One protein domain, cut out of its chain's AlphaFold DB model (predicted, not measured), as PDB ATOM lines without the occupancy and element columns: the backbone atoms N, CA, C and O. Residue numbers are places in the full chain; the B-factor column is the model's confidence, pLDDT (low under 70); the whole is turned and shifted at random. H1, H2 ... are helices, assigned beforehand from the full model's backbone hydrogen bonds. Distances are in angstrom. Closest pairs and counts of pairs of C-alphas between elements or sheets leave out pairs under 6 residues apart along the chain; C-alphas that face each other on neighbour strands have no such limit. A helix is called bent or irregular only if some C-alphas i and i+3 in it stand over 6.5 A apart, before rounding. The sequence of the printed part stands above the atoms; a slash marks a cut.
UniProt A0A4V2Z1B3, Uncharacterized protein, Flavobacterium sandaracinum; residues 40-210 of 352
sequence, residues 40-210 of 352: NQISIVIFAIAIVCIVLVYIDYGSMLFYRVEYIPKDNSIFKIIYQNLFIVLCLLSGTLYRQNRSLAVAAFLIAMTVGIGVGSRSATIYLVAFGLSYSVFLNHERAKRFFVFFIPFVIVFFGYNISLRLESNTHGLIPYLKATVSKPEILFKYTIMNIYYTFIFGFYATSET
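Overview. This is residues 40 to 210 of the 352 residues of an uncharacterized protein of Flavobacterium sandaracinum (UniProt A0A4V2Z1B3). Four helices, H1 to H4, pack as an up-and-down bundle, each running against the one before it, and the long H5 packs on H4 and runs back again. H7a crosses the later part of H5, short H6 sits by the later ends of H3 and H5, and residues 200 to 210 of H7 stick out. The printed part has 171 residues with seven named helices, H1 to H7 in order, and no named strand; its class is all helix. It is compact, with a radius of gyration of the C-alphas of 17.1 A and spans of 49 by 42 by 36 A.

Along the chain. Find C-alpha 40 at (-23.691, 6.404, 11.542); from there H1 runs to residue 65, 31.3 A away. It is irregular, with C-alphas 60 and 63 9.5 A apart and a kink of 70 degrees near residue 59. H2 holds residues 78 to 97, 28.6 A; H3 102 to 118, 23.7 A; H4 123 to 136, 19.6 A. Look next at C-alpha 141, at (-24.698, 3.924, 38.429), where H5 begins; it runs 40.3 A to residue 168, with a kink of 30 degrees near residue 150. H6 holds residues 174 to 183. H7, residues 185 to 210, was assigned as one helix by its hydrogen bonds but is bent, with C-alphas 200 and 203 7.0 A apart: arm H7a is residues 185 to 200, 23.0 A, and arm H7b is residues 203 to 210, with C-alpha 210 at (17.706, -0.555, 43.618).

Arrangement. Begin at the hairpin of H1 and H2, which touch, closest at the C-alphas of Cys 53 and Tyr 83, 5.2 A. H2 and H3 touch at Ser 94 and Ala 105, C-alphas 4.3 A apart, opposite ways at a shallow tilt of 31 degrees. H2 also touches H4, the same way at 23 degrees, closest at the C-alphas of Gly 95 and Tyr 135, 4.2 A. H4 and H5 form a hairpin at a shallow tilt of 7 degrees, with the C-alphas of Thr 125 and Phe 159 closest, 5.6 A. Residues 114 to 118 of H3 touch H6, about perpendicular at 83 degrees, closest at the C-alphas of Gly 118 and Leu 174, 4.4 A. Residues 156 to 168 of H5 touch H7a, closest at the C-alphas of Gly 160 and Thr 192, 4.3 A. H1 and H5 are apart, and H7b touches no helix. Every O i to N i+4 pair is within hydrogen-bond range in H2, H3, H4, H6, H7a and H7b, against 19 of 22 in H1 and 20 of 24 in H5.

Size, cuts and confidence. The farthest C-alphas, of Asn 40 and Glu 209, are 53.7 A apart. The printed part has no cut, and the link from H1 to H2, residues 66 to 77, is long. Mean pLDDT of the printed part is 92.3; look for values under 70 at residues 73 and 75 to 76.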
ATOM      1  N   ASN A  40     -24.060   6.710  12.923       93.69
ATOM      2  CA  ASN A  40     -23.691   6.404  11.542       93.69
ATOM      3  C   ASN A  40     -22.244   6.817  11.268       93.69
ATOM      4  O   ASN A  40     -21.462   6.013  10.768       93.69
ATOM      5  N   GLN A  41     -21.853   8.024  11.689       94.00
ATOM      6  CA  GLN A  41     -20.465   8.479  11.573       94.00
ATOM      7  C   GLN A  41     -19.508   7.595  12.379       94.00
ATOM      8  O   GLN A  41     -18.478   7.182  11.855       94.00
ATOM      9  N   ILE A  42     -19.863   7.245  13.623       94.12
ATOM     10  CA  ILE A  42     -19.037   6.353  14.455       94.12
ATOM     11  C   ILE A  42     -18.879   4.978  13.794       94.12
ATOM     12  O   ILE A  42     -17.774   4.444  13.772       94.12
ATOM     13  N   SER A  43     -19.948   4.427  13.213       96.44
ATOM     14  CA  SER A  43     -19.909   3.129  12.526       96.44
ATOM     15  C   SER A  43     -18.982   3.151  11.308       96.44
ATOM     16  O   SER A  43     -18.167   2.243  11.151       96.44
ATOM     17  N   ILE A  44     -19.047   4.208  10.488       96.88
ATOM     18  CA  ILE A  44     -18.154   4.398   9.331       96.88
ATOM     19  C   ILE A  44     -16.696   4.496   9.791       96.88
ATOM     20  O   ILE A  44     -15.825   3.839   9.225       96.88
ATOM     21  N   VAL A  45     -16.426   5.270  10.846       97.00
ATOM     22  CA  VAL A  45     -15.072   5.427  11.399       97.00
ATOM     23  C   VAL A  45     -14.543   4.106  11.961       97.00
ATOM     24  O   VAL A  45     -13.397   3.759  11.694       97.00
ATOM     25  N   ILE A  46     -15.360   3.339  12.692       97.44
ATOM     26  CA  ILE A  46     -14.989   2.003  13.188       97.44
ATOM     27  C   ILE A  46     -14.617   1.086  12.025       97.44
ATOM     28  O   ILE A  46     -13.577   0.437  12.078       97.44
ATOM     29  N   PHE A  47     -15.436   1.052  10.974       97.31
ATOM     30  CA  PHE A  47     -15.186   0.209   9.809       97.31
ATOM     31  C   PHE A  47     -13.888   0.604   9.089       97.31
ATOM     32  O   PHE A  47     -13.042  -0.252   8.829       97.31
ATOM     33  N   ALA A  48     -13.681   1.903   8.854       97.81
ATOM     34  CA  ALA A  48     -12.464   2.422   8.236       97.81
ATOM     35  C   ALA A  48     -11.211   2.101   9.067       97.81
ATOM     36  O   ALA A  48     -10.235   1.579   8.532       97.81
ATOM     37  N   ILE A  49     -11.245   2.350  10.383       97.88
ATOM     38  CA  ILE A  49     -10.127   2.038  11.284       97.88
ATOM     39  C   ILE A  49      -9.862   0.531  11.311       97.88
ATOM     40  O   ILE A  49      -8.703   0.128  11.247       97.88
ATOM     41  N   ALA A  50     -10.900  -0.309  11.380       97.62
ATOM     42  CA  ALA A  50     -10.740  -1.760  11.395       97.62
ATOM     43  C   ALA A  50     -10.037  -2.264  10.126       97.62
ATOM     44  O   ALA A  50      -9.074  -3.019  10.237       97.62
ATOM     45  N   ILE A  51     -10.449  -1.798   8.941       97.81
ATOM     46  CA  ILE A  51      -9.797  -2.152   7.670       97.81
ATOM     47  C   ILE A  51      -8.340  -1.696   7.661       97.81
ATOM     48  O   ILE A  51      -7.455  -2.501   7.379       97.81
ATOM     49  N   VAL A  52      -8.077  -0.431   8.008       98.06
ATOM     50  CA  VAL A  52      -6.709   0.110   8.054       98.06
ATOM     51  C   VAL A  52      -5.839  -0.719   8.996       98.06
ATOM     52  O   VAL A  52      -4.742  -1.118   8.620       98.06
ATOM     53  N   CYS A  53      -6.332  -1.047  10.190       97.12
ATOM     54  CA  CYS A  53      -5.604  -1.888  11.132       97.12
ATOM     55  C   CYS A  53      -5.326  -3.290  10.579       97.12
ATOM     56  O   CYS A  53      -4.209  -3.770  10.731       97.12
ATOM     57  N   ILE A  54      -6.298  -3.943   9.934       96.38
ATOM     58  CA  ILE A  54      -6.105  -5.276   9.337       96.38
ATOM     59  C   ILE A  54      -5.027  -5.225   8.252       96.38
ATOM     60  O   ILE A  54      -4.126  -6.061   8.255       96.38
ATOM     61  N   VAL A  55      -5.072  -4.221   7.371       97.12
ATOM     62  CA  VAL A  55      -4.065  -4.024   6.317       97.12
ATOM     63  C   VAL A  55      -2.681  -3.792   6.928       97.12
ATOM     64  O   VAL A  55      -1.725  -4.455   6.539       97.12
ATOM     65  N   LEU A  56      -2.565  -2.911   7.926       95.81
ATOM     66  CA  LEU A  56      -1.293  -2.636   8.601       95.81
ATOM     67  C   LEU A  56      -0.733  -3.868   9.322       95.81
ATOM     68  O   LEU A  56       0.468  -4.116   9.261       95.81
ATOM     69  N   VAL A  57      -1.585  -4.656   9.978       94.94
ATOM     70  CA  VAL A  57      -1.184  -5.908  10.639       94.94
ATOM     71  C   VAL A  57      -0.735  -6.942   9.614       94.94
ATOM     72  O   VAL A  57       0.252  -7.632   9.848       94.94
ATOM     73  N   TYR A  58      -1.414  -7.039   8.470       94.44
ATOM     74  CA  TYR A  58      -1.008  -7.929   7.387       94.44
ATOM     75  C   TYR A  58       0.343  -7.520   6.784       94.44
ATOM     76  O   TYR A  58       1.186  -8.382   6.564       94.44
ATOM     77  N   ILE A  59       0.591  -6.222   6.587       93.50
ATOM     78  CA  ILE A  59       1.892  -5.707   6.124       93.50
ATOM     79  C   ILE A  59       3.006  -6.022   7.136       93.50
ATOM     80  O   ILE A  59       4.121  -6.363   6.744       93.50
ATOM     81  N   ASP A  60       2.718  -5.897   8.433       91.69
ATOM     82  CA  ASP A  60       3.726  -6.041   9.486       91.69
ATOM     83  C   ASP A  60       4.022  -7.509   9.842       91.69
ATOM     84  O   ASP A  60       5.183  -7.913   9.892       91.69
ATOM     85  N   TYR A  61       2.979  -8.318  10.056       90.50
ATOM     86  CA  TYR A  61       3.083  -9.719  10.484       90.50
ATOM     87  C   TYR A  61       2.773 -10.729   9.376       90.50
ATOM     88  O   TYR A  61       3.309 -11.835   9.407       90.50
ATOM     89  N   GLY A  62       1.893 -10.416   8.424       91.88
ATOM     90  CA  GLY A  62       1.416 -11.384   7.431       91.88
ATOM     91  C   GLY A  62       0.925 -12.684   8.081       91.88
ATOM     92  O   GLY A  62       0.121 -12.670   9.016       91.88
ATOM     93  N   SER A  63       1.455 -13.824   7.629       92.00
ATOM     94  CA  SER A  63       1.167 -15.146   8.208       92.00
ATOM     95  C   SER A  63       1.768 -15.362   9.607       92.00
ATOM     96  O   SER A  63       1.263 -16.194  10.364       92.00
ATOM     97  N   MET A  64       2.777 -14.578  10.008       92.25
ATOM     98  CA  MET A  64       3.456 -14.705  11.310       92.25
ATOM     99  C   MET A  64       2.571 -14.323  12.506       92.25
ATOM    100  O   MET A  64       2.922 -14.580  13.662       92.25
ATOM    101  N   LEU A  65       1.403 -13.719  12.260       92.88
ATOM    102  CA  LEU A  65       0.387 -13.506  13.293       92.88
ATOM    103  C   LEU A  65      -0.146 -14.842  13.840       92.88
ATOM    104  O   LEU A  65      -0.457 -14.955  15.028       92.88
ATOM    105  N   PHE A  66      -0.246 -15.855  12.978       94.94
ATOM    106  CA  PHE A  66      -0.792 -17.162  13.333       94.94
ATOM    107  C   PHE A  66       0.259 -18.080  13.945       94.94
ATOM    108  O   PHE A  66      -0.039 -18.762  14.926       94.94
ATOM    109  N   TYR A  67       1.471 -18.072  13.391       94.00
ATOM    110  CA  TYR A  67       2.565 -18.929  13.827       94.00
ATOM    111  C   TYR A  67       3.921 -18.281  13.548       94.00
ATOM    112  O   TYR A  67       4.187 -17.859  12.424       94.00
ATOM    113  N   ARG A  68       4.796 -18.240  14.553       92.00
ATOM    114  CA  ARG A  68       6.186 -17.791  14.424       92.00
ATOM    115  C   ARG A  68       7.071 -18.393  15.513       92.00
ATOM    116  O   ARG A  68       6.590 -18.718  16.595       92.00
ATOM    117  N   VAL A  69       8.364 -18.515  15.230       88.06
ATOM    118  CA  VAL A  69       9.363 -18.972  16.211       88.06
ATOM    119  C   VAL A  69       9.788 -17.806  17.104       88.06
ATOM    120  O   VAL A  69       9.753 -17.908  18.325       88.06
ATOM    121  N   GLU A  70      10.095 -16.657  16.506       84.88
ATOM    122  CA  GLU A  70      10.519 -15.469  17.244       84.88
ATOM    123  C   GLU A  70       9.339 -14.690  17.831       84.88
ATOM    124  O   GLU A  70       8.290 -14.515  17.205       84.88
ATOM    125  N   TYR A  71       9.504 -14.167  19.048       75.38
ATOM    126  CA  TYR A  71       8.462 -13.377  19.709       75.38
ATOM    127  C   TYR A  71       8.156 -12.073  18.960       75.38
ATOM    128  O   TYR A  71       6.980 -11.729  18.789       75.38
ATOM    129  N   ILE A  72       9.198 -11.383  18.487       76.81
ATOM    130  CA  ILE A  72       9.121 -10.129  17.732       76.81
ATOM    131  C   ILE A  72       9.811 -10.367  16.383       76.81
ATOM    132  O   ILE A  72      11.030 -10.454  16.364       76.81
ATOM    133  N   PRO A  73       9.055 -10.480  15.276       67.50
ATOM    134  CA  PRO A  73       9.613 -10.869  13.977       67.50
ATOM    135  C   PRO A  73      10.368  -9.740  13.256       67.50
ATOM    136  O   PRO A  73      11.104  -9.994  12.309       67.50
ATOM    137  N   LYS A  74      10.145  -8.481  13.655       73.06
ATOM    138  CA  LYS A  74      10.838  -7.297  13.132       73.06
ATOM    139  C   LYS A  74      11.028  -6.271  14.239       73.06
ATOM    140  O   LYS A  74      10.065  -5.909  14.927       73.06
ATOM    141  N   ASP A  75      12.244  -5.757  14.361       65.25
ATOM    142  CA  ASP A  75      12.543  -4.666  15.277       65.25
ATOM    143  C   ASP A  75      11.889  -3.358  14.802       65.25
ATOM    144  O   ASP A  75      12.050  -2.929  13.663       65.25
ATOM    145  N   ASN A  76      11.141  -2.715  15.706       65.81
ATOM    146  CA  ASN A  76      10.659  -1.330  15.601       65.81
ATOM    147  C   ASN A  76       9.947  -0.929  14.292       65.81
ATOM    148  O   ASN A  76      10.276   0.077  13.666       65.81
ATOM    149  N   SER A  77       8.886  -1.649  13.932       83.50
ATOM    150  CA  SER A  77       7.977  -1.222  12.865       83.50
ATOM    151  C   SER A  77       7.137  -0.002  13.267       83.50
ATOM    152  O   SER A  77       6.405  -0.023  14.260       83.50
ATOM    153  N   ILE A  78       7.186   1.060  12.459       87.94
ATOM    154  CA  ILE A  78       6.302   2.229  12.606       87.94
ATOM    155  C   ILE A  78       4.831   1.798  12.486       87.94
ATOM    156  O   ILE A  78       3.978   2.299  13.223       87.94
ATOM    157  N   PHE A  79       4.530   0.818  11.626       90.62
ATOM    158  CA  PHE A  79       3.174   0.297  11.445       90.62
ATOM    159  C   PHE A  79       2.625  -0.308  12.734       90.62
ATOM    160  O   PHE A  79       1.470  -0.045  13.072       90.62
ATOM    161  N   LYS A  80       3.469  -1.011  13.504       89.81
ATOM    162  CA  LYS A  80       3.123  -1.536  14.831       89.81
ATOM    163  C   LYS A  80       2.618  -0.464  15.774       89.81
ATOM    164  O   LYS A  80       1.569  -0.636  16.389       89.81
ATOM    165  N   ILE A  81       3.321   0.658  15.855       89.06
ATOM    166  CA  ILE A  81       2.922   1.777  16.714       89.06
ATOM    167  C   ILE A  81       1.584   2.362  16.239       89.06
ATOM    168  O   ILE A  81       0.700   2.627  17.056       89.06
ATOM    169  N   ILE A  82       1.416   2.533  14.925       93.12
ATOM    170  CA  ILE A  82       0.194   3.096  14.338       93.12
ATOM    171  C   ILE A  82      -1.009   2.196  14.633       93.12
ATOM    172  O   ILE A  82      -1.967   2.659  15.258       93.12
ATOM    173  N   TYR A  83      -0.972   0.916  14.243       94.50
ATOM    174  CA  TYR A  83      -2.127   0.036  14.427       94.50
ATOM    175  C   TYR A  83      -2.409  -0.224  15.912       94.50
ATOM    176  O   TYR A  83      -3.571  -0.346  16.295       94.50
ATOM    177  N   GLN A  84      -1.389  -0.264  16.784       93.06
ATOM    178  CA  GLN A  84      -1.612  -0.459  18.220       93.06
ATOM    179  C   GLN A  84      -2.411   0.690  18.830       93.06
ATOM    180  O   GLN A  84      -3.332   0.430  19.603       93.06
ATOM    181  N   ASN A  85      -2.098   1.933  18.458       93.56
ATOM    182  CA  ASN A  85      -2.847   3.109  18.896       93.56
ATOM    183  C   ASN A  85      -4.243   3.158  18.265       93.56
ATOM    184  O   ASN A  85      -5.223   3.431  18.960       93.56
ATOM    185  N   LEU A  86      -4.356   2.840  16.973       96.44
ATOM    186  CA  LEU A  86      -5.645   2.776  16.287       96.44
ATOM    187  C   LEU A  86      -6.572   1.717  16.894       96.44
ATOM    188  O   LEU A  86      -7.759   1.988  17.038       96.44
ATOM    189  N   PHE A  87      -6.064   0.561  17.334       97.75
ATOM    190  CA  PHE A  87      -6.878  -0.431  18.043       97.75
ATOM    191  C   PHE A  87      -7.397   0.066  19.394       97.75
ATOM    192  O   PHE A  87      -8.531  -0.247  19.748       97.75
ATOM    193  N   ILE A  88      -6.637   0.886  20.133       96.62
ATOM    194  CA  ILE A  88      -7.155   1.524  21.358       96.62
ATOM    195  C   ILE A  88      -8.354   2.409  21.006       96.62
ATOM    196  O   ILE A  88      -9.405   2.305  21.642       96.62
ATOM    197  N   VAL A  89      -8.222   3.241  19.967       95.50
ATOM    198  CA  VAL A  89      -9.315   4.098  19.479       95.50
ATOM    199  C   VAL A  89     -10.500   3.250  19.008       95.50
ATOM    200  O   VAL A  89     -11.637   3.535  19.382       95.50
ATOM    201  N   LEU A  90     -10.247   2.174  18.260       97.62
ATOM    202  CA  LEU A  90     -11.268   1.242  17.783       97.62
ATOM    203  C   LEU A  90     -12.057   0.634  18.946       97.62
ATOM    204  O   LEU A  90     -13.285   0.611  18.898       97.62
ATOM    205  N   CYS A  91     -11.386   0.190  20.010       97.94
ATOM    206  CA  CYS A  91     -12.034  -0.380  21.192       97.94
ATOM    207  C   CYS A  91     -12.837   0.658  21.983       97.94
ATOM    208  O   CYS A  91     -13.935   0.337  22.437       97.94
ATOM    209  N   LEU A  92     -12.343   1.897  22.101       96.19
ATOM    210  CA  LEU A  92     -13.104   3.000  22.700       96.19
ATOM    211  C   LEU A  92     -14.394   3.273  21.914       96.19
ATOM    212  O   LEU A  92     -15.469   3.336  22.503       96.19
ATOM    213  N   LEU A  93     -14.306   3.403  20.587       95.69
ATOM    214  CA  LEU A  93     -15.478   3.632  19.734       95.69
ATOM    215  C   LEU A  93     -16.433   2.429  19.733       95.69
ATOM    216  O   LEU A  93     -17.648   2.597  19.738       95.69
ATOM    217  N   SER A  94     -15.903   1.208  19.779       96.88
ATOM    218  CA  SER A  94     -16.716  -0.010  19.835       96.88
ATOM    219  C   SER A  94     -17.521  -0.088  21.133       96.88
ATOM    220  O   SER A  94     -18.711  -0.396  21.098       96.88
ATOM    221  N   GLY A  95     -16.919   0.244  22.279       95.81
ATOM    222  CA  GLY A  95     -17.643   0.263  23.549       95.81
ATOM    223  C   GLY A  95     -18.716   1.352  23.600       95.81
ATOM    224  O   GLY A  95     -19.785   1.112  24.167       95.81
ATOM    225  N   THR A  96     -18.505   2.503  22.943       93.00
ATOM    226  CA  THR A  96     -19.558   3.528  22.824       93.00
ATOM    227  C   THR A  96     -20.699   3.124  21.891       93.00
ATOM    228  O   THR A  96     -21.851   3.431  22.196       93.00
ATOM    229  N   LEU A  97     -20.411   2.408  20.799       94.81
ATOM    230  CA  LEU A  97     -21.410   1.966  19.817       94.81
ATOM    231  C   LEU A  97     -22.193   0.711  20.247       94.81
ATOM    232  O   LEU A  97     -23.239   0.407  19.671       94.81
ATOM    233  N   TYR A  98     -21.723  -0.022  21.262       94.81
ATOM    234  CA  TYR A  98     -22.263  -1.333  21.648       94.81
ATOM    235  C   TYR A  98     -23.783  -1.359  21.871       94.81
ATOM    236  O   TYR A  98     -24.436  -2.354  21.561       94.81
ATOM    237  N   ARG A  99     -24.369  -0.274  22.399       89.81
ATOM    238  CA  ARG A  99     -25.818  -0.200  22.645       89.81
ATOM    239  C   ARG A  99     -26.651  -0.076  21.377       89.81
ATOM    240  O   ARG A  99     -27.786  -0.536  21.373       89.81
ATOM    241  N   GLN A 100     -26.120   0.578  20.352       91.12
ATOM    242  CA  GLN A 100     -26.854   0.913  19.135       91.12
ATOM    243  C   GLN A 100     -26.595  -0.108  18.028       91.12
ATOM    244  O   GLN A 100     -27.528  -0.499  17.337       91.12
ATOM    245  N   ASN A 101     -25.354  -0.581  17.885       94.38
ATOM    246  CA  ASN A 101     -25.001  -1.634  16.937       94.38
ATOM    247  C   ASN A 101     -24.062  -2.653  17.591       94.38
ATOM    248  O   ASN A 101     -22.837  -2.596  17.460       94.38
ATOM    249  N   ARG A 102     -24.669  -3.606  18.308       95.44
ATOM    250  CA  ARG A 102     -23.948  -4.646  19.049       95.44
ATOM    251  C   ARG A 102     -23.049  -5.487  18.147       95.44
ATOM    252  O   ARG A 102     -21.938  -5.804  18.551       95.44
ATOM    253  N   SER A 103     -23.517  -5.846  16.952       96.81
ATOM    254  CA  SER A 103     -22.776  -6.743  16.060       96.81
ATOM    255  C   SER A 103     -21.476  -6.098  15.578       96.81
ATOM    256  O   SER A 103     -20.402  -6.657  15.797       96.81
ATOM    257  N   LEU A 104     -21.546  -4.872  15.041       96.81
ATOM    258  CA  LEU A 104     -20.356  -4.149  14.583       96.81
ATOM    259  C   LEU A 104     -19.376  -3.876  15.732       96.81
ATOM    260  O   LEU A 104     -18.175  -4.086  15.576       96.81
ATOM    261  N   ALA A 105     -19.883  -3.450  16.893       97.19
ATOM    262  CA  ALA A 105     -19.063  -3.196  18.074       97.19
ATOM    263  C   ALA A 105     -18.322  -4.452  18.556       97.19
ATOM    264  O   ALA A 105     -17.126  -4.398  18.839       97.19
ATOM    265  N   VAL A 106     -19.019  -5.591  18.638       97.69
ATOM    266  CA  VAL A 106     -18.415  -6.865  19.048       97.69
ATOM    267  C   VAL A 106     -17.420  -7.350  18.000       97.69
ATOM    268  O   VAL A 106     -16.322  -7.745  18.372       97.69
ATOM    269  N   ALA A 107     -17.746  -7.272  16.708       98.06
ATOM    270  CA  ALA A 107     -16.837  -7.675  15.637       98.06
ATOM    271  C   ALA A 107     -15.533  -6.861  15.662       98.06
ATOM    272  O   ALA A 107     -14.448  -7.437  15.688       98.06
ATOM    273  N   ALA A 108     -15.625  -5.530  15.737       97.75
ATOM    274  CA  ALA A 108     -14.460  -4.649  15.815       97.75
ATOM    275  C   ALA A 108     -13.617  -4.901  17.078       97.75
ATOM    276  O   ALA A 108     -12.386  -4.955  17.007       97.75
ATOM    277  N   PHE A 109     -14.269  -5.118  18.225       98.12
ATOM    278  CA  PHE A 109     -13.590  -5.493  19.464       98.12
ATOM    279  C   PHE A 109     -12.870  -6.843  19.345       98.12
ATOM    280  O   PHE A 109     -11.703  -6.944  19.719       98.12
ATOM    281  N   LEU A 110     -13.524  -7.866  18.790       97.75
ATOM    282  CA  LEU A 110     -12.931  -9.190  18.605       97.75
ATOM    283  C   LEU A 110     -11.740  -9.154  17.645       97.75
ATOM    284  O   LEU A 110     -10.742  -9.809  17.921       97.75
ATOM    285  N   ILE A 111     -11.788  -8.348  16.580       97.31
ATOM    286  CA  ILE A 111     -10.634  -8.136  15.688       97.31
ATOM    287  C   ILE A 111      -9.441  -7.596  16.488       97.31
ATOM    288  O   ILE A 111      -8.353  -8.172  16.435       97.31
ATOM    289  N   ALA A 112      -9.644  -6.534  17.273       97.25
ATOM    290  CA  ALA A 112      -8.585  -5.946  18.095       97.25
ATOM    291  C   ALA A 112      -8.036  -6.940  19.132       97.25
ATOM    292  O   ALA A 112      -6.821  -7.044  19.309       97.25
ATOM    293  N   MET A 113      -8.913  -7.700  19.794       96.81
ATOM    294  CA  MET A 113      -8.525  -8.707  20.786       96.81
ATOM    295  C   MET A 113      -7.730  -9.852  20.169       96.81
ATOM    296  O   MET A 113      -6.680 -10.206  20.700       96.81
ATOM    297  N   THR A 114      -8.185 -10.393  19.039       95.81
ATOM    298  CA  THR A 114      -7.487 -11.457  18.310       95.81
ATOM    299  C   THR A 114      -6.095 -10.993  17.898       95.81
ATOM    300  O   THR A 114      -5.116 -11.670  18.195       95.81
ATOM    301  N   VAL A 115      -5.956  -9.801  17.311       95.06
ATOM    302  CA  VAL A 115      -4.625  -9.277  16.971       95.06
ATOM    303  C   VAL A 115      -3.775  -9.056  18.225       95.06
ATOM    304  O   VAL A 115      -2.615  -9.465  18.261       95.06
ATOM    305  N   GLY A 116      -4.336  -8.453  19.277       94.06
ATOM    306  CA  GLY A 116      -3.622  -8.196  20.528       94.06
ATOM    307  C   GLY A 116      -3.063  -9.469  21.172       94.06
ATOM    308  O   GLY A 116      -1.902  -9.480  21.588       94.06
ATOM    309  N   ILE A 117      -3.871 -10.535  21.214       94.69
ATOM    310  CA  ILE A 117      -3.476 -11.857  21.718       94.69
ATOM    311  C   ILE A 117      -2.464 -12.507  20.772       94.69
ATOM    312  O   ILE A 117      -1.444 -12.994  21.238       94.69
ATOM    313  N   GLY A 118      -2.684 -12.480  19.454       92.00
ATOM    314  CA  GLY A 118      -1.787 -13.095  18.465       92.00
ATOM    315  C   GLY A 118      -0.383 -12.490  18.446       92.00
ATOM    316  O   GLY A 118       0.620 -13.194  18.299       92.00
ATOM    317  N   VAL A 119      -0.281 -11.182  18.675       89.00
ATOM    318  CA  VAL A 119       1.006 -10.499  18.861       89.00
ATOM    319  C   VAL A 119       1.644 -10.866  20.211       89.00
ATOM    320  O   VAL A 119       2.853 -10.722  20.369       89.00
ATOM    321  N   GLY A 120       0.880 -11.385  21.176       81.75
ATOM    322  CA  GLY A 120       1.361 -11.688  22.528       81.75
ATOM    323  C   GLY A 120       1.711 -10.414  23.295       81.75
ATOM    324  O   GLY A 120       2.709 -10.365  24.016       81.75
ATOM    325  N   SER A 121       0.954  -9.336  23.055       80.19
ATOM    326  CA  SER A 121       1.204  -8.018  23.638       80.19
ATOM    327  C   SER A 121       0.274  -7.747  24.816       80.19
ATOM    328  O   SER A 121      -0.931  -8.005  24.753       80.19
ATOM    329  N   ARG A 122       0.797  -7.048  25.833       87.88
ATOM    330  CA  ARG A 122      -0.000  -6.424  26.909       87.88
ATOM    331  C   ARG A 122      -1.095  -5.492  26.364       87.88
ATOM    332  O   ARG A 122      -2.073  -5.220  27.055       87.88
ATOM    333  N   SER A 123      -0.969  -5.046  25.109       90.19
ATOM    334  CA  SER A 123      -1.976  -4.251  24.401       90.19
ATOM    335  C   SER A 123      -3.365  -4.895  24.385       90.19
ATOM    336  O   SER A 123      -4.336  -4.156  24.473       90.19
ATOM    337  N   ALA A 124      -3.500  -6.230  24.359       94.69
ATOM    338  CA  ALA A 124      -4.832  -6.856  24.380       94.69
ATOM    339  C   ALA A 124      -5.607  -6.527  25.669       94.69
ATOM    340  O   ALA A 124      -6.812  -6.289  25.643       94.69
ATOM    341  N   THR A 125      -4.915  -6.440  26.808       95.38
ATOM    342  CA  THR A 125      -5.526  -6.002  28.069       95.38
ATOM    343  C   THR A 125      -5.931  -4.531  27.996       95.38
ATOM    344  O   THR A 125      -7.002  -4.166  28.474       95.38
ATOM    345  N   ILE A 126      -5.120  -3.686  27.353       94.62
ATOM    346  CA  ILE A 126      -5.451  -2.269  27.136       94.62
ATOM    347  C   ILE A 126      -6.710  -2.142  26.269       94.62
ATOM    348  O   ILE A 126      -7.580  -1.334  26.580       94.62
ATOM    349  N   TYR A 127      -6.848  -2.962  25.226       96.81
ATOM    350  CA  TYR A 127      -8.033  -3.010  24.361       96.81
ATOM    351  C   TYR A 127      -9.289  -3.404  25.141       96.81
ATOM    352  O   TYR A 127     -10.317  -2.729  25.043       96.81
ATOM    353  N   LEU A 128      -9.185  -4.435  25.986       97.38
ATOM    354  CA  LEU A 128     -10.249  -4.853  26.897       97.38
ATOM    355  C   LEU A 128     -10.667  -3.718  27.843       97.38
ATOM    356  O   LEU A 128     -11.855  -3.416  27.947       97.38
ATOM    357  N   VAL A 129      -9.703  -3.056  28.493       96.19
ATOM    358  CA  VAL A 129      -9.951  -1.917  29.394       96.19
ATOM    359  C   VAL A 129     -10.599  -0.753  28.649       96.19
ATOM    360  O   VAL A 129     -11.592  -0.208  29.126       96.19
ATOM    361  N   ALA A 130     -10.097  -0.397  27.467       95.56
ATOM    362  CA  ALA A 130     -10.647   0.668  26.634       95.56
ATOM    363  C   ALA A 130     -12.116   0.403  26.263       95.56
ATOM    364  O   ALA A 130     -12.975   1.272  26.444       95.56
ATOM    365  N   PHE A 131     -12.428  -0.815  25.814       97.25
ATOM    366  CA  PHE A 131     -13.798  -1.224  25.514       97.25
ATOM    367  C   PHE A 131     -14.694  -1.190  26.761       97.25
ATOM    368  O   PHE A 131     -15.766  -0.588  26.741       97.25
ATOM    369  N   GLY A 132     -14.251  -1.779  27.875       96.38
ATOM    370  CA  GLY A 132     -15.048  -1.835  29.101       96.38
ATOM    371  C   GLY A 132     -15.306  -0.463  29.723       96.38
ATOM    372  O   GLY A 132     -16.433  -0.177  30.125       96.38
ATOM    373  N   LEU A 133     -14.300   0.417  29.752       93.56
ATOM    374  CA  LEU A 133     -14.454   1.790  30.242       93.56
ATOM    375  C   LEU A 133     -15.433   2.578  29.373       93.56
ATOM    376  O   LEU A 133     -16.379   3.153  29.908       93.56
ATOM    377  N   SER A 134     -15.256   2.568  28.050       93.75
ATOM    378  CA  SER A 134     -16.151   3.286  27.132       93.75
ATOM    379  C   SER A 134     -17.587   2.756  27.178       93.75
ATOM    380  O   SER A 134     -18.520   3.553  27.219       93.75
ATOM    381  N   TYR A 135     -17.782   1.441  27.283       94.12
ATOM    382  CA  TYR A 135     -19.100   0.838  27.490       94.12
ATOM    383  C   TYR A 135     -19.736   1.250  28.827       94.12
ATOM    384  O   TYR A 135     -20.920   1.598  28.883       94.12
ATOM    385  N   SER A 136     -18.949   1.260  29.910       92.56
ATOM    386  CA  SER A 136     -19.442   1.562  31.260       92.56
ATOM    387  C   SER A 136     -20.032   2.968  31.396       92.56
ATOM    388  O   SER A 136     -20.945   3.168  32.193       92.56
ATOM    389  N   VAL A 137     -19.575   3.919  30.573       88.06
ATOM    390  CA  VAL A 137     -20.054   5.311  30.556       88.06
ATOM    391  C   VAL A 137     -21.555   5.407  30.257       88.06
ATOM    392  O   VAL A 137     -22.221   6.330  30.723       88.06
ATOM    393  N   PHE A 138     -22.116   4.444  29.523       86.81
ATOM    394  CA  PHE A 138     -23.544   4.425  29.192       86.81
ATOM    395  C   PHE A 138     -24.381   3.660  30.223       86.81
ATOM    396  O   PHE A 138     -25.614   3.704  30.186       86.81
ATOM    397  N   LEU A 139     -23.756   2.939  31.153       88.38
ATOM    398  CA  LEU A 139     -24.466   2.235  32.214       88.38
ATOM    399  C   LEU A 139     -25.000   3.227  33.257       88.38
ATOM    400  O   LEU A 139     -24.420   4.278  33.515       88.38
ATOM    401  N   ASN A 140     -26.134   2.892  33.876       88.31
ATOM    402  CA  ASN A 140     -26.559   3.612  35.074       88.31
ATOM    403  C   ASN A 140     -25.633   3.251  36.252       88.31
ATOM    404  O   ASN A 140     -24.923   2.246  36.194       88.31
ATOM    405  N   HIS A 141     -25.643   4.061  37.314       84.88
ATOM    406  CA  HIS A 141     -24.698   3.924  38.429       84.88
ATOM    407  C   HIS A 141     -24.655   2.501  39.016       84.88
ATOM    408  O   HIS A 141     -23.580   1.915  39.137       84.88
ATOM    409  N   GLU A 142     -25.819   1.896  39.270       89.88
ATOM    410  CA  GLU A 142     -25.918   0.544  39.836       89.88
ATOM    411  C   GLU A 142     -25.420  -0.561  38.893       89.88
ATOM    412  O   GLU A 142     -24.801  -1.536  39.326       89.88
ATOM    413  N   ARG A 143     -25.674  -0.444  37.581       92.25
ATOM    414  CA  ARG A 143     -25.140  -1.402  36.597       92.25
ATOM    415  C   ARG A 143     -23.644  -1.206  36.392       92.25
ATOM    416  O   ARG A 143     -22.947  -2.203  36.275       92.25
ATOM    417  N   ALA A 144     -23.154   0.033  36.388       90.94
ATOM    418  CA  ALA A 144     -21.728   0.332  36.291       90.94
ATOM    419  C   ALA A 144     -20.966  -0.249  37.489       90.94
ATOM    420  O   ALA A 144     -19.962  -0.929  37.303       90.94
ATOM    421  N   LYS A 145     -21.485  -0.065  38.710       92.31
ATOM    422  CA  LYS A 145     -20.909  -0.645  39.930       92.31
ATOM    423  C   LYS A 145     -20.805  -2.168  39.828       92.31
ATOM    424  O   LYS A 145     -19.719  -2.709  40.000       92.31
ATOM    425  N   ARG A 146     -21.905  -2.850  39.485       94.94
ATOM    426  CA  ARG A 146     -21.903  -4.312  39.287       94.94
ATOM    427  C   ARG A 146     -20.954  -4.746  38.173       94.94
ATOM    428  O   ARG A 146     -20.216  -5.701  38.360       94.94
ATOM    429  N   PHE A 147     -20.937  -4.029  37.051       95.62
ATOM    430  CA  PHE A 147     -20.010  -4.289  35.952       95.62
ATOM    431  C   PHE A 147     -18.557  -4.243  36.434       95.62
ATOM    432  O   PHE A 147     -17.832  -5.205  36.217       95.62
ATOM    433  N   PHE A 148     -18.145  -3.193  37.151       95.81
ATOM    434  CA  PHE A 148     -16.765  -3.052  37.625       95.81
ATOM    435  C   PHE A 148     -16.349  -4.093  38.668       95.81
ATOM    436  O   PHE A 148     -15.187  -4.494  38.659       95.81
ATOM    437  N   VAL A 149     -17.276  -4.578  39.504       96.31
ATOM    438  CA  VAL A 149     -17.004  -5.663  40.469       96.31
ATOM    439  C   VAL A 149     -16.515  -6.933  39.770       96.31
ATOM    440  O   VAL A 149     -15.612  -7.583  40.279       96.31
ATOM    441  N   PHE A 150     -17.053  -7.262  38.594       96.62
ATOM    442  CA  PHE A 150     -16.611  -8.430  37.820       96.62
ATOM    443  C   PHE A 150     -15.527  -8.087  36.794       96.62
ATOM    444  O   PHE A 150     -14.602  -8.865  36.571       96.62
ATOM    445  N   PHE A 151     -15.616  -6.906  36.184       96.88
ATOM    446  CA  PHE A 151     -14.720  -6.482  35.116       96.88
ATOM    447  C   PHE A 151     -13.287  -6.268  35.606       96.88
ATOM    448  O   PHE A 151     -12.357  -6.685  34.925       96.88
ATOM    449  N   ILE A 152     -13.085  -5.662  36.783       95.19
ATOM    450  CA  ILE A 152     -11.733  -5.402  37.305       95.19
ATOM    451  C   ILE A 152     -10.982  -6.715  37.597       95.19
ATOM    452  O   ILE A 152      -9.892  -6.883  37.045       95.19
ATOM    453  N   PRO A 153     -11.532  -7.676  38.372       96.06
ATOM    454  CA  PRO A 153     -10.888  -8.978  38.554       96.06
ATOM    455  C   PRO A 153     -10.641  -9.703  37.231       96.06
ATOM    456  O   PRO A 153      -9.555 -10.239  37.024       96.06
ATOM    457  N   PHE A 154     -11.604  -9.661  36.303       96.88
ATOM    458  CA  PHE A 154     -11.444 -10.273  34.985       96.88
ATOM    459  C   PHE A 154     -10.275  -9.666  34.198       96.88
ATOM    460  O   PHE A 154      -9.461 -10.408  33.659       96.88
ATOM    461  N   VAL A 155     -10.142  -8.336  34.165       96.38
ATOM    462  CA  VAL A 155      -9.021  -7.645  33.505       96.38
ATOM    463  C   VAL A 155      -7.683  -8.049  34.120       96.38
ATOM    464  O   VAL A 155      -6.734  -8.287  33.376       96.38
ATOM    465  N   ILE A 156      -7.599  -8.143  35.450       94.38
ATOM    466  CA  ILE A 156      -6.373  -8.544  36.158       94.38
ATOM    467  C   ILE A 156      -5.990  -9.983  35.795       94.38
ATOM    468  O   ILE A 156      -4.841 -10.246  35.437       94.38
ATOM    469  N   VAL A 157      -6.953 -10.908  35.821       95.50
ATOM    470  CA  VAL A 157      -6.723 -12.308  35.435       95.50
ATOM    471  C   VAL A 157      -6.339 -12.413  33.962       95.50
ATOM    472  O   VAL A 157      -5.364 -13.082  33.624       95.50
ATOM    473  N   PHE A 158      -7.043 -11.700  33.085       95.88
ATOM    474  CA  PHE A 158      -6.757 -11.672  31.654       95.88
ATOM    475  C   PHE A 158      -5.369 -11.093  31.350       95.88
ATOM    476  O   PHE A 158      -4.672 -11.593  30.470       95.88
ATOM    477  N   PHE A 159      -4.939 -10.065  32.087       94.25
ATOM    478  CA  PHE A 159      -3.586  -9.522  31.996       94.25
ATOM    479  C   PHE A 159      -2.526 -10.568  32.339       94.25
ATOM    480  O   PHE A 159      -1.610 -10.786  31.543       94.25
ATOM    481  N   GLY A 160      -2.679 -11.245  33.482       93.75
ATOM    482  CA  GLY A 160      -1.775 -12.320  33.885       93.75
ATOM    483  C   GLY A 160      -1.732 -13.438  32.846       93.75
ATOM    484  O   GLY A 160      -0.648 -13.836  32.431       93.75
ATOM    485  N   TYR A 161      -2.898 -13.872  32.359       94.81
ATOM    486  CA  TYR A 161      -3.041 -14.911  31.336       94.81
ATOM    487  C   TYR A 161      -2.345 -14.553  30.023       94.81
ATOM    488  O   TYR A 161      -1.579 -15.353  29.491       94.81
ATOM    489  N   ASN A 162      -2.552 -13.337  29.520       93.00
ATOM    490  CA  ASN A 162      -1.942 -12.883  28.273       93.00
ATOM    491  C   ASN A 162      -0.404 -12.891  28.355       93.00
ATOM    492  O   ASN A 162       0.270 -13.310  27.416       93.00
ATOM    493  N   ILE A 163       0.170 -12.513  29.502       91.12
ATOM    494  CA  ILE A 163       1.623 -12.617  29.717       91.12
ATOM    495  C   ILE A 163       2.065 -14.084  29.809       91.12
ATOM    496  O   ILE A 163       3.095 -14.442  29.238       91.12
ATOM    497  N   SER A 164       1.292 -14.944  30.475       92.81
ATOM    498  CA  SER A 164       1.602 -16.374  30.621       92.81
ATOM    499  C   SER A 164       1.725 -17.102  29.286       92.81
ATOM    500  O   SER A 164       2.590 -17.964  29.151       92.81
ATOM    501  N   LEU A 165       0.925 -16.721  28.283       91.69
ATOM    502  CA  LEU A 165       1.004 -17.289  26.933       91.69
ATOM    503  C   LEU A 165       2.400 -17.138  26.316       91.69
ATOM    504  O   LEU A 165       2.852 -18.029  25.605       91.69
ATOM    505  N   ARG A 166       3.106 -16.039  26.612       85.75
ATOM    506  CA  ARG A 166       4.474 -15.804  26.128       85.75
ATOM    507  C   ARG A 166       5.503 -16.698  26.815       85.75
ATOM    508  O   ARG A 166       6.481 -17.061  26.175       85.75
ATOM    509  N   LEU A 167       5.318 -16.987  28.102       81.88
ATOM    510  CA  LEU A 167       6.299 -17.717  28.911       81.88
ATOM    511  C   LEU A 167       6.306 -19.216  28.604       81.88
ATOM    512  O   LEU A 167       7.363 -19.830  28.629       81.88
ATOM    513  N   GLU A 168       5.138 -19.790  28.312       83.50
ATOM    514  CA  GLU A 168       4.996 -21.238  28.124       83.50
ATOM    515  C   GLU A 168       5.284 -21.704  26.688       83.50
ATOM    516  O   GLU A 168       5.588 -22.870  26.442       83.50
ATOM    517  N   SER A 169       5.153 -20.816  25.703       75.19
ATOM    518  CA  SER A 169       5.217 -21.203  24.299       75.19
ATOM    519  C   SER A 169       6.619 -20.979  23.715       75.19
ATOM    520  O   SER A 169       7.037 -19.833  23.568       75.19
ATOM    521  N   ASN A 170       7.289 -22.041  23.260       85.19
ATOM    522  CA  ASN A 170       8.519 -21.925  22.449       85.19
ATOM    523  C   ASN A 170       8.268 -21.299  21.060       85.19
ATOM    524  O   ASN A 170       9.200 -20.946  20.349       85.19
ATOM    525  N   THR A 171       6.999 -21.206  20.661       91.38
ATOM    526  CA  THR A 171       6.528 -20.626  19.402       91.38
ATOM    527  C   THR A 171       5.373 -19.689  19.700       91.38
ATOM    528  O   THR A 171       4.526 -20.018  20.523       91.38
ATOM    529  N   HIS A 172       5.274 -18.570  19.003       92.56
ATOM    530  CA  HIS A 172       4.297 -17.522  19.266       92.56
ATOM    531  C   HIS A 172       3.277 -17.379  18.134       92.56
ATOM    532  O   HIS A 172       3.483 -17.856  17.020       92.56
ATOM    533  N   GLY A 173       2.165 -16.704  18.418       93.06
ATOM    534  CA  GLY A 173       1.067 -16.515  17.472       93.06
ATOM    535  C   GLY A 173      -0.237 -17.124  17.969       93.06
ATOM    536  O   GLY A 173      -0.274 -17.829  18.976       93.06
ATOM    537  N   LEU A 174      -1.322 -16.848  17.248       94.81
ATOM    538  CA  LEU A 174      -2.666 -17.290  17.631       94.81
ATOM    539  C   LEU A 174      -2.773 -18.805  17.828       94.81
ATOM    540  O   LEU A 174      -3.361 -19.247  18.814       94.81
ATOM    541  N   ILE A 175      -2.203 -19.592  16.912       95.44
ATOM    542  CA  ILE A 175      -2.342 -21.052  16.931       95.44
ATOM    543  C   ILE A 175      -1.546 -21.662  18.097       95.44
ATOM    544  O   ILE A 175      -2.145 -22.401  18.883       95.44
ATOM    545  N   PRO A 176      -0.244 -21.351  18.289       94.12
ATOM    546  CA  PRO A 176       0.494 -21.837  19.453       94.12
ATOM    547  C   PRO A 176      -0.113 -21.419  20.789       94.12
ATOM    548  O   PRO A 176      -0.157 -22.233  21.709       94.12
ATOM    549  N   TYR A 177      -0.612 -20.186  20.896       94.94
ATOM    550  CA  TYR A 177      -1.252 -19.715  22.121       94.94
ATOM    551  C   TYR A 177      -2.540 -20.480  22.414       94.94
ATOM    552  O   TYR A 177      -2.704 -20.959  23.531       94.94
ATOM    553  N   LEU A 178      -3.401 -20.694  21.414       94.88
ATOM    554  CA  LEU A 178      -4.599 -21.522  21.579       94.88
ATOM    555  C   LEU A 178      -4.240 -22.960  21.986       94.88
ATOM    556  O   LEU A 178      -4.855 -23.523  22.892       94.88
ATOM    557  N   LYS A 179      -3.209 -23.541  21.357       94.88
ATOM    558  CA  LYS A 179      -2.710 -24.875  21.706       94.88
ATOM    559  C   LYS A 179      -2.222 -24.922  23.152       94.88
ATOM    560  O   LYS A 179      -2.562 -25.867  23.858       94.88
ATOM    561  N   ALA A 180      -1.465 -23.927  23.610       93.44
ATOM    562  CA  ALA A 180      -1.002 -23.847  24.995       93.44
ATOM    563  C   ALA A 180      -2.182 -23.788  25.979       93.44
ATOM    564  O   ALA A 180      -2.194 -24.538  26.953       93.44
ATOM    565  N   THR A 181      -3.210 -22.985  25.682       94.19
ATOM    566  CA  THR A 181      -4.425 -22.857  26.506       94.19
ATOM    567  C   THR A 181      -5.150 -24.177  26.710       94.19
ATOM    568  O   THR A 181      -5.585 -24.464  27.821       94.19
ATOM    569  N   VAL A 182      -5.267 -24.985  25.655       95.19
ATOM    570  CA  VAL A 182      -5.985 -26.266  25.715       95.19
ATOM    571  C   VAL A 182      -5.112 -27.379  26.293       95.19
ATOM    572  O   VAL A 182      -5.582 -28.182  27.090       95.19
ATOM    573  N   SER A 183      -3.838 -27.436  25.901       94.94
ATOM    574  CA  SER A 183      -2.942 -28.547  26.248       94.94
ATOM    575  C   SER A 183      -2.305 -28.440  27.633       94.94
ATOM    576  O   SER A 183      -1.951 -29.465  28.209       94.94
ATOM    577  N   LYS A 184      -2.127 -27.224  28.166       94.25
ATOM    578  CA  LYS A 184      -1.411 -26.965  29.427       94.25
ATOM    579  C   LYS A 184      -2.118 -25.923  30.316       94.25
ATOM    580  O   LYS A 184      -1.491 -24.944  30.738       94.25
ATOM    581  N   PRO A 185      -3.414 -26.102  30.633       94.62
ATOM    582  CA  PRO A 185      -4.183 -25.113  31.390       94.62
ATOM    583  C   PRO A 185      -3.633 -24.881  32.805       94.62
ATOM    584  O   PRO A 185      -3.600 -23.745  33.269       94.62
ATOM    585  N   GLU A 186      -3.139 -25.927  33.474       95.19
ATOM    586  CA  GLU A 186      -2.603 -25.837  34.840       95.19
ATOM    587  C   GLU A 186      -1.333 -24.977  34.918       95.19
ATOM    588  O   GLU A 186      -1.191 -24.133  35.806       95.19
ATOM    589  N   ILE A 187      -0.426 -25.137  33.949       93.44
ATOM    590  CA  ILE A 187       0.820 -24.364  33.879       93.44
ATOM    591  C   ILE A 187       0.509 -22.895  33.577       93.44
ATOM    592  O   ILE A 187       1.022 -21.996  34.248       93.44
ATOM    593  N   LEU A 188      -0.399 -22.639  32.628       93.62
ATOM    594  CA  LEU A 188      -0.850 -21.282  32.333       93.62
ATOM    595  C   LEU A 188      -1.541 -20.633  33.527       93.62
ATOM    596  O   LEU A 188      -1.319 -19.447  33.776       93.62
ATOM    597  N   PHE A 189      -2.338 -21.379  34.291       95.19
ATOM    598  CA  PHE A 189      -2.947 -20.871  35.516       95.19
ATOM    599  C   PHE A 189      -1.878 -20.485  36.544       95.19
ATOM    600  O   PHE A 189      -1.891 -19.356  37.036       95.19
ATOM    601  N   LYS A 190      -0.892 -21.357  36.795       94.88
ATOM    602  CA  LYS A 190       0.239 -21.068  37.693       94.88
ATOM    603  C   LYS A 190       0.973 -19.790  37.286       94.88
ATOM    604  O   LYS A 190       1.164 -18.903  38.117       94.88
ATOM    605  N   TYR A 191       1.340 -19.655  36.011       94.31
ATOM    606  CA  TYR A 191       1.991 -18.441  35.511       94.31
ATOM    607  C   TYR A 191       1.085 -17.217  35.570       94.31
ATOM    608  O   TYR A 191       1.567 -16.124  35.842       94.31
ATOM    609  N   THR A 192      -0.224 -17.382  35.397       94.88
ATOM    610  CA  THR A 192      -1.183 -16.275  35.482       94.88
ATOM    611  C   THR A 192      -1.215 -15.706  36.888       94.88
ATOM    612  O   THR A 192      -1.037 -14.501  37.054       94.88
ATOM    613  N   ILE A 193      -1.355 -16.562  37.902       94.69
ATOM    614  CA  ILE A 193      -1.313 -16.147  39.308       94.69
ATOM    615  C   ILE A 193       0.038 -15.515  39.646       94.69
ATOM    616  O   ILE A 193       0.081 -14.455  40.269       94.69
ATOM    617  N   MET A 194       1.133 -16.112  39.175       91.12
ATOM    618  CA  MET A 194       2.477 -15.578  39.376       91.12
ATOM    619  C   MET A 194       2.640 -14.186  38.744       91.12
ATOM    620  O   MET A 194       3.142 -13.276  39.394       91.12
ATOM    621  N   ASN A 195       2.161 -13.976  37.518       90.81
ATOM    622  CA  ASN A 195       2.203 -12.681  36.835       90.81
ATOM    623  C   ASN A 195       1.343 -11.627  37.542       90.81
ATOM    624  O   ASN A 195       1.765 -10.476  37.664       90.81
ATOM    625  N   ILE A 196       0.164 -12.003  38.047       91.19
ATOM    626  CA  ILE A 196      -0.680 -11.115  38.864       91.19
ATOM    627  C   ILE A 196       0.078 -10.705  40.128       91.19
ATOM    628  O   ILE A 196       0.211  -9.515  40.400       91.19
ATOM    629  N   TYR A 197       0.626 -11.677  40.858       89.81
ATOM    630  CA  TYR A 197       1.432 -11.443  42.057       89.81
ATOM    631  C   TYR A 197       2.611 -10.503  41.770       89.81
ATOM    632  O   TYR A 197       2.770  -9.480  42.442       89.81
ATOM    633  N   TYR A 198       3.386 -10.784  40.716       84.62
ATOM    634  CA  TYR A 198       4.504  -9.937  40.306       84.62
ATOM    635  C   TYR A 198       4.050  -8.530  39.928       84.62
ATOM    636  O   TYR A 198       4.722  -7.580  40.294       84.62
ATOM    637  N   THR A 199       2.900  -8.347  39.280       82.06
ATOM    638  CA  THR A 199       2.420  -7.003  38.904       82.06
ATOM    639  C   THR A 199       2.233  -6.089  40.117       82.06
ATOM    640  O   THR A 199       2.505  -4.895  40.035       82.06
ATOM    641  N   PHE A 200       1.812  -6.636  41.260       79.94
ATOM    642  CA  PHE A 200       1.616  -5.848  42.479       79.94
ATOM    643  C   PHE A 200       2.892  -5.680  43.309       79.94
ATOM    644  O   PHE A 200       3.079  -4.639  43.937       79.94
ATOM    645  N   ILE A 201       3.768  -6.686  43.330       85.50
ATOM    646  CA  ILE A 201       4.911  -6.731  44.260       85.50
ATOM    647  C   ILE A 201       6.234  -6.352  43.593       85.50
ATOM    648  O   ILE A 201       7.157  -5.904  44.277       85.50
ATOM    649  N   PHE A 202       6.337  -6.452  42.267       82.81
ATOM    650  CA  PHE A 202       7.571  -6.172  41.533       82.81
ATOM    651  C   PHE A 202       8.115  -4.774  41.826       82.81
ATOM    652  O   PHE A 202       9.308  -4.642  42.071       82.81
ATOM    653  N   GLY A 203       7.258  -3.749  41.901       83.50
ATOM    654  CA  GLY A 203       7.690  -2.390  42.241       83.50
ATOM    655  C   GLY A 203       8.368  -2.291  43.614       83.50
ATOM    656  O   GLY A 203       9.325  -1.533  43.778       83.50
ATOM    657  N   PHE A 204       7.930  -3.087  44.596       86.88
ATOM    658  CA  PHE A 204       8.569  -3.160  45.912       86.88
ATOM    659  C   PHE A 204       9.927  -3.865  45.834       86.88
ATOM    660  O   PHE A 204      10.923  -3.312  46.300       86.88
ATOM    661  N   TYR A 205       9.986  -5.038  45.194       88.81
ATOM    662  CA  TYR A 205      11.236  -5.786  45.014       88.81
ATOM    663  C   TYR A 205      12.276  -4.972  44.236       88.81
ATOM    664  O   TYR A 205      13.395  -4.792  44.706       88.81
ATOM    665  N   ALA A 206      11.889  -4.393  43.099       90.00
ATOM    666  CA  ALA A 206      12.759  -3.559  42.278       90.00
ATOM    667  C   ALA A 206      13.258  -2.327  43.046       90.00
ATOM    668  O   ALA A 206      14.416  -1.935  42.908       90.00
ATOM    669  N   THR A 207      12.421  -1.736  43.904       91.88
ATOM    670  CA  THR A 207      12.831  -0.626  44.774       91.88
ATOM    671  C   THR A 207      13.834  -1.071  45.832       91.88
ATOM    672  O   THR A 207      14.855  -0.408  46.009       91.88
ATOM    673  N   SER A 208      13.587  -2.197  46.503       92.69
ATOM    674  CA  SER A 208      14.523  -2.769  47.477       92.69
ATOM    675  C   SER A 208      15.872  -3.090  46.832       92.69
ATOM    676  O   SER A 208      16.915  -2.688  47.342       92.69
ATOM    677  N   GLU A 209      15.855  -3.742  45.671       93.69
ATOM    678  CA  GLU A 209      17.066  -4.115  44.942       93.69
ATOM    679  C   GLU A 209      17.822  -2.881  44.436       93.69
ATOM    680  O   GLU A 209      19.039  -2.796  44.571       93.69
ATOM    681  N   THR A 210      17.108  -1.856  43.957       94.06
ATOM    682  CA  THR A 210      17.706  -0.555  43.618       94.06
ATOM    683  C   THR A 210      18.446   0.034  44.820       94.06
ATOM    684  O   THR A 210      19.583   0.487  44.689       94.06
TER     685      THR A 210